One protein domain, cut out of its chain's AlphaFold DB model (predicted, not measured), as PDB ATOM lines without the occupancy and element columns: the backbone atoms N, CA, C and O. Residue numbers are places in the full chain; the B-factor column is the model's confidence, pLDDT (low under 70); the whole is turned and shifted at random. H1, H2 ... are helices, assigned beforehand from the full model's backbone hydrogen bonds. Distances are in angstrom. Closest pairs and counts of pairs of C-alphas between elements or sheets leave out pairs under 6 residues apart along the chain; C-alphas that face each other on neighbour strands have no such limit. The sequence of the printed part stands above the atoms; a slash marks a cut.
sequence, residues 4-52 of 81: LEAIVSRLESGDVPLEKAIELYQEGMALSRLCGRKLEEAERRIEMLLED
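AT A GLANCE: This is residues 4 to 52 of the 81 residues of the protein "Exodeoxyribonuclease 7 small subunit" of Paenibacillaceae bacterium ZCTH02-B3 (UniProt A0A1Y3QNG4). This is a lopsided helical hairpin: one long helix, H2, makes the longest axis, and a short helix, H1, folds back beside its first half, while residues 36 to 52 stick out free at the other end. The printed part has 49 residues with two named helices, H1 then H2 along the chain, and no named strand; the class is all helix. The whole is extended, with a radius of gyration of the C-alphas of 16.0 A, and spans 51 by 15 by 8 A, only just a rod.

IN THESE COORDINATES: Begin with H2, residues 18 to 50: find C-alpha 18 at (272.504, 211.413, 135.860), and from there the helix runs 47.1 A to C-alpha 50 at (229.605, 218.745, 153.881). Then go back to C-alpha 4 at (254.894, 208.375, 139.649), where H1, residues 4 to 12, begins; its last C-alpha is 12.2 A away.

HOW THE PARTS SIT: Look at Leu 4 and Gly 28, whose C-alphas, 5.6 A apart, are the closest of H1 and H2. The two helices touch, with 10 pairs of C-alphas within 8 A, and H2 does so with residues 21 to 32 alone. They run opposite ways at a steep tilt of 36 degrees, only just past shallow, and form a helical hairpin. In both H1 and H2 every O i to N i+4 pair is within hydrogen-bond range.

THE WHOLE: The C-alphas of Pro 17 and Asp 52 are the two farthest apart, at 51.5 A. Without residues 36 to 52, which stand free, the body has 32 residues and spans 26 by 16 by 8 A. The link from H1 to H2, five residues, is tight, and the printed part has no cut. The mean pLDDT of the printed part is 91.9; look at residues 49 to 52 for the values under 70.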
ATOM      1  N   LEU A   4     254.111 207.783 138.558       96.94
ATOM      2  CA  LEU A   4     254.894 208.375 139.649       96.94
ATOM      3  C   LEU A   4     255.598 207.296 140.490       96.94
ATOM      4  O   LEU A   4     256.774 207.443 140.794       96.94
ATOM      5  N   GLU A   5     254.913 206.190 140.789       97.19
ATOM      6  CA  GLU A   5     255.488 205.027 141.489       97.19
ATOM      7  C   GLU A   5     256.651 204.410 140.691       97.19
ATOM      8  O   GLU A   5     257.721 204.156 141.237       97.19
ATOM      9  N   ALA A   6     256.478 204.251 139.377       97.12
ATOM     10  CA  ALA A   6     257.504 203.757 138.468       97.12
ATOM     11  C   ALA A   6     258.693 204.722 138.342       97.12
ATOM     12  O   ALA A   6     259.821 204.262 138.201       97.12
ATOM     13  N   ILE A   7     258.472 206.041 138.407       97.12
ATOM     14  CA  ILE A   7     259.550 207.042 138.458       97.12
ATOM     15  C   ILE A   7     260.335 206.928 139.767       97.12
ATOM     16  O   ILE A   7     261.562 206.887 139.721       97.12
ATOM     17  N   VAL A   8     259.648 206.840 140.910       97.12
ATOM     18  CA  VAL A   8     260.279 206.690 142.232       97.12
ATOM     19  C   VAL A   8     261.114 205.410 142.276       97.12
ATOM     20  O   VAL A   8     262.322 205.495 142.459       97.12
ATOM     21  N   SER A   9     260.524 204.258 141.945       96.81
ATOM     22  CA  SER A   9     261.230 202.970 141.900       96.81
ATOM     23  C   SER A   9     262.431 202.968 140.937       96.81
ATOM     24  O   SER A   9     263.451 202.344 141.225       96.81
ATOM     25  N   ARG A  10     262.348 203.696 139.811       95.62
ATOM     26  CA  ARG A  10     263.458 203.845 138.854       95.62
ATOM     27  C   ARG A  10     264.584 204.734 139.390       95.62
ATOM     28  O   ARG A  10     265.732 204.495 139.051       95.62
ATOM     29  N   LEU A  11     264.274 205.756 140.185       96.50
ATOM     30  CA  LEU A  11     265.275 206.624 140.815       96.50
ATOM     31  C   LEU A  11     265.930 205.938 142.025       96.50
ATOM     32  O   LEU A  11     267.141 206.037 142.204       96.50
ATOM     33  N   GLU A  12     265.149 205.199 142.814       96.56
ATOM     34  CA  GLU A  12     265.615 204.433 143.976       96.56
ATOM     35  C   GLU A  12     266.539 203.265 143.601       96.56
ATOM     36  O   GLU A  12     267.375 202.874 144.413       96.56
ATOM     37  N   SER A  13     266.448 202.727 142.377       95.12
ATOM     38  CA  SER A  13     267.318 201.629 141.933       95.12
ATOM     39  C   SER A  13     268.772 202.045 141.668       95.12
ATOM     40  O   SER A  13     269.613 201.175 141.478       95.12
ATOM     41  N   GLY A  14     269.089 203.343 141.607       91.00
ATOM     42  CA  GLY A  14     270.453 203.863 141.403       91.00
ATOM     43  C   GLY A  14     271.045 203.686 139.991       91.00
ATOM     44  O   GLY A  14     271.820 204.533 139.559       91.00
ATOM     45  N   ASP A  15     270.634 202.660 139.241       93.62
ATOM     46  CA  ASP A  15     271.112 202.299 137.887       93.62
ATOM     47  C   ASP A  15     270.721 203.287 136.753       93.62
ATOM     48  O   ASP A  15     270.611 202.911 135.581       93.62
ATOM     49  N   VAL A  16     270.460 204.558 137.065       94.19
ATOM     50  CA  VAL A  16     269.997 205.572 136.105       94.19
ATOM     51  C   VAL A  16     271.093 206.615 135.850       94.19
ATOM     52  O   VAL A  16     271.520 207.277 136.795       94.19
ATOM     53  N   PRO A  17     271.513 206.838 134.586       97.31
ATOM     54  CA  PRO A  17     272.427 207.925 134.231       97.31
ATOM     55  C   PRO A  17     271.919 209.292 134.706       97.31
ATOM     56  O   PRO A  17     270.721 209.568 134.618       97.31
ATOM     57  N   LEU A  18     272.825 210.154 135.176       96.00
ATOM     58  CA  LEU A  18     272.504 211.413 135.860       96.00
ATOM     59  C   LEU A  18     271.526 212.299 135.072       96.00
ATOM     60  O   LEU A  18     270.544 212.790 135.625       96.00
ATOM     61  N   GLU A  19     271.750 212.451 133.772       96.44
ATOM     62  CA  GLU A  19     270.912 213.238 132.864       96.44
ATOM     63  C   GLU A  19     269.475 212.699 132.853       96.44
ATOM     64  O   GLU A  19     268.507 213.458 132.941       96.44
ATOM     65  N   LYS A  20     269.324 211.369 132.837       96.19
ATOM     66  CA  LYS A  20     268.015 210.716 132.847       96.19
ATOM     67  C   LYS A  20     267.360 210.735 134.227       96.19
ATOM     68  O   LYS A  20     266.134 210.811 134.306       96.19
ATOM     69  N   ALA A  21     268.145 210.719 135.302       97.12
ATOM     70  CA  ALA A  21     267.644 210.907 136.660       97.12
ATOM     71  C   ALA A  21     267.076 212.326 136.850       97.12
ATOM     72  O   ALA A  21     266.012 212.484 137.447       97.12
ATOM     73  N   ILE A  22     267.717 213.348 136.268       97.75
ATOM     74  CA  ILE A  22     267.226 214.734 136.268       97.75
ATOM     75  C   ILE A  22     265.888 214.847 135.519       97.75
ATOM     76  O   ILE A  22     264.946 215.435 136.056       97.75
ATOM     77  N   GLU A  23     265.757 214.254 134.326       98.12
ATOM     78  CA  GLU A  23     264.479 214.216 133.594       98.12
ATOM     79  C   GLU A  23     263.362 213.531 134.404       98.12
ATOM     80  O   GLU A  23     262.270 214.082 134.558       98.12
ATOM     81  N   LEU A  24     263.637 212.340 134.950       97.94
ATOM     82  CA  LEU A  24     262.670 211.568 135.738       97.94
ATOM     83  C   LEU A  24     262.254 212.310 137.015       97.94
ATOM     84  O   LEU A  24     261.074 212.312 137.363       97.94
ATOM     85  N   TYR A  25     263.184 212.997 137.684       97.38
ATOM     86  CA  TYR A  25     262.882 213.838 138.842       97.38
ATOM     87  C   TYR A  25     261.967 215.019 138.476       97.38
ATOM     88  O   TYR A  25     260.997 215.293 139.187       97.38
ATOM     89  N   GLN A  26     262.213 215.693 137.347       98.12
ATOM     90  CA  GLN A  26     261.350 216.781 136.870       98.12
ATOM     91  C   GLN A  26     259.930 216.288 136.540       98.12
ATOM     92  O   GLN A  26     258.952 216.936 136.930       98.12
ATOM     93  N   GLU A  27     259.807 215.126 135.889       97.94
ATOM     94  CA  GLU A  27     258.519 214.482 135.610       97.94
ATOM     95  C   GLU A  27     257.794 214.088 136.912       97.94
ATOM     96  O   GLU A  27     256.627 214.438 137.105       97.94
ATOM     97  N   GLY A  28     258.498 213.447 137.850       97.81
ATOM     98  CA  GLY A  28     257.962 213.066 139.160       97.81
ATOM     99  C   GLY A  28     257.461 214.268 139.966       97.81
ATOM    100  O   GLY A  28     256.355 214.242 140.505       97.81
ATOM    101  N   MET A  29     258.210 215.375 139.968       98.00
ATOM    102  CA  MET A  29     257.793 216.634 140.595       98.00
ATOM    103  C   MET A  29     256.564 217.260 139.915       98.00
ATOM    104  O   MET A  29     255.724 217.861 140.589       98.00
ATOM    105  N   ALA A  30     256.414 217.131 138.593       97.88
ATOM    106  CA  ALA A  30     255.219 217.590 137.884       97.88
ATOM    107  C   ALA A  30     253.978 216.742 138.226       97.88
ATOM    108  O   ALA A  30     252.910 217.307 138.485       97.88
ATOM    109  N   LEU A  31     254.133 215.417 138.293       97.94
ATOM    110  CA  LEU A  31     253.077 214.471 138.665       97.94
ATOM    111  C   LEU A  31     252.666 214.607 140.137       97.94
ATOM    112  O   LEU A  31     251.474 214.654 140.428       97.94
ATOM    113  N   SER A  32     253.622 214.773 141.053       97.19
ATOM    114  CA  SER A  32     253.359 215.038 142.474       97.19
ATOM    115  C   SER A  32     252.511 216.305 142.663       97.19
ATOM    116  O   SER A  32     251.441 216.261 143.274       97.19
ATOM    117  N   ARG A  33     252.889 217.419 142.012       97.44
ATOM    118  CA  ARG A  33     252.086 218.659 142.006       97.44
ATOM    119  C   ARG A  33     250.694 218.479 141.384       97.44
ATOM    120  O   ARG A  33     249.770 219.186 141.774       97.44
ATOM    121  N   LEU A  34     250.528 217.581 140.410       96.56
ATOM    122  CA  LEU A  34     249.215 217.257 139.837       96.56
ATOM    123  C   LEU A  34     248.345 216.461 140.822       96.56
ATOM    124  O   LEU A  34     247.151 216.737 140.914       96.56
ATOM    125  N   CYS A  35     248.924 215.517 141.567       94.81
ATOM    126  CA  CYS A  35     248.218 214.787 142.620       94.81
ATOM    127  C   CYS A  35     247.779 215.726 143.752       94.81
ATOM    128  O   CYS A  35     246.613 215.685 144.129       94.81
ATOM    129  N   GLY A  36     248.655 216.633 144.209       95.62
ATOM    130  CA  GLY A  36     248.314 217.657 145.207       95.62
ATOM    131  C   GLY A  36     247.085 218.483 144.809       95.62
ATOM    132  O   GLY A  36     246.089 218.476 145.525       95.62
ATOM    133  N   ARG A  37     247.082 219.074 143.604       96.75
ATOM    134  CA  ARG A  37     245.924 219.845 143.106       96.75
ATOM    135  C   ARG A  37     244.627 219.033 143.026       96.75
ATOM    136  O   ARG A  37     243.558 219.595 143.237       96.75
ATOM    137  N   LYS A  38     244.702 217.731 142.719       94.75
ATOM    138  CA  LYS A  38     243.526 216.841 142.710       94.75
ATOM    139  C   LYS A  38     243.013 216.530 144.116       94.75
ATOM    140  O   LYS A  38     241.805 216.397 144.280       94.75
ATOM    141  N   LEU A  39     243.902 216.420 145.104       96.31
ATOM    142  CA  LEU A  39     243.519 216.261 146.507       96.31
ATOM    143  C   LEU A  39     242.841 217.531 147.021       96.31
ATOM    144  O   LEU A  39     241.720 217.433 147.496       96.31
ATOM    145  N   GLU A  40     243.426 218.711 146.796       95.19
ATOM    146  CA  GLU A  40     242.779 219.988 147.133       95.19
ATOM    147  C   GLU A  40     241.417 220.169 146.425       95.19
ATOM    148  O   GLU A  40     240.495 220.782 146.953       95.19
ATOM    149  N   GLU A  41     241.279 219.709 145.174       93.88
ATOM    150  CA  GLU A  41     240.010 219.790 144.446       93.88
ATOM    151  C   GLU A  41     238.965 218.825 145.023       93.88
ATOM    152  O   GLU A  41     237.796 219.188 145.128       93.88
ATOM    153  N   ALA A  42     239.371 217.618 145.425       89.44
ATOM    154  CA  ALA A  42     238.501 216.683 146.130       89.44
ATOM    155  C   ALA A  42     238.103 217.220 147.513       89.44
ATOM    156  O   ALA A  42     236.929 217.158 147.860       89.44
ATOM    157  N   GLU A  43     239.046 217.806 148.250       90.25
ATOM    158  CA  GLU A  43     238.841 218.466 149.541       90.25
ATOM    159  C   GLU A  43     237.828 219.606 149.412       90.25
ATOM    160  O   GLU A  43     236.759 219.507 149.998       90.25
ATOM    161  N   ARG A  44     238.045 220.579 148.516       87.50
ATOM    162  CA  ARG A  44     237.079 221.666 148.245       87.50
ATOM    163  C   ARG A  44     235.699 221.165 147.809       87.50
ATOM    164  O   ARG A  44     234.684 221.786 148.117       87.50
ATOM    165  N   ARG A  45     235.621 220.042 147.084       83.38
ATOM    166  CA  ARG A  45     234.339 219.400 146.728       83.38
ATOM    167  C   ARG A  45     233.669 218.730 147.932       83.38
ATOM    168  O   ARG A  45     232.444 218.722 147.979       83.38
ATOM    169  N   ILE A  46     234.438 218.181 148.871       81.06
ATOM    170  CA  ILE A  46     233.945 217.589 150.122       81.06
ATOM    171  C   ILE A  46     233.540 218.681 151.112       81.06
ATOM    172  O   ILE A  46     232.478 218.553 151.697       81.06
ATOM    173  N   GLU A  47     234.300 219.770 151.249       77.56
ATOM    174  CA  GLU A  47     233.903 220.964 152.010       77.56
ATOM    175  C   GLU A  47     232.550 221.483 151.510       77.56
ATOM    176  O   GLU A  47     231.611 221.596 152.294       77.56
ATOM    177  N   MET A  48     232.413 221.680 150.190       74.94
ATOM    178  CA  MET A  48     231.139 222.090 149.594       74.94
ATOM    179  C   MET A  48     230.006 221.081 149.831       74.94
ATOM    180  O   MET A  48     228.876 221.500 150.038       74.94
ATOM    181  N   LEU A  49     230.285 219.772 149.793       68.50
ATOM    182  CA  LEU A  49     229.283 218.723 150.034       68.50
ATOM    183  C   LEU A  49     228.914 218.564 151.516       68.50
ATOM    184  O   LEU A  49     227.774 218.236 151.823       68.50
ATOM    185  N   LEU A  50     229.848 218.797 152.438       65.94
ATOM    186  CA  LEU A  50     229.605 218.745 153.881       65.94
ATOM    187  C   LEU A  50     228.724 219.901 154.308       65.94
ATOM    188  O   LEU A  50     227.726 219.692 154.997       65.94
ATOM    189  N   GLU A  51     229.053 221.104 153.841       62.16
ATOM    190  CA  GLU A  51     228.090 222.176 153.941       62.16
ATOM    191  C   GLU A  51     226.968 222.080 152.899       62.16
ATOM    192  O   GLU A  51     226.120 222.924 153.001       62.16
ATOM    193  N   ASP A  52     226.785 221.087 152.005       55.97
ATOM    194  CA  ASP A  52     225.544 220.963 151.181       55.97
ATOM    195  C   ASP A  52     224.321 220.497 152.016       55.97
ATOM    196  O   ASP A  52     223.190 220.661 151.558       55.97
TER     197      ASP A  52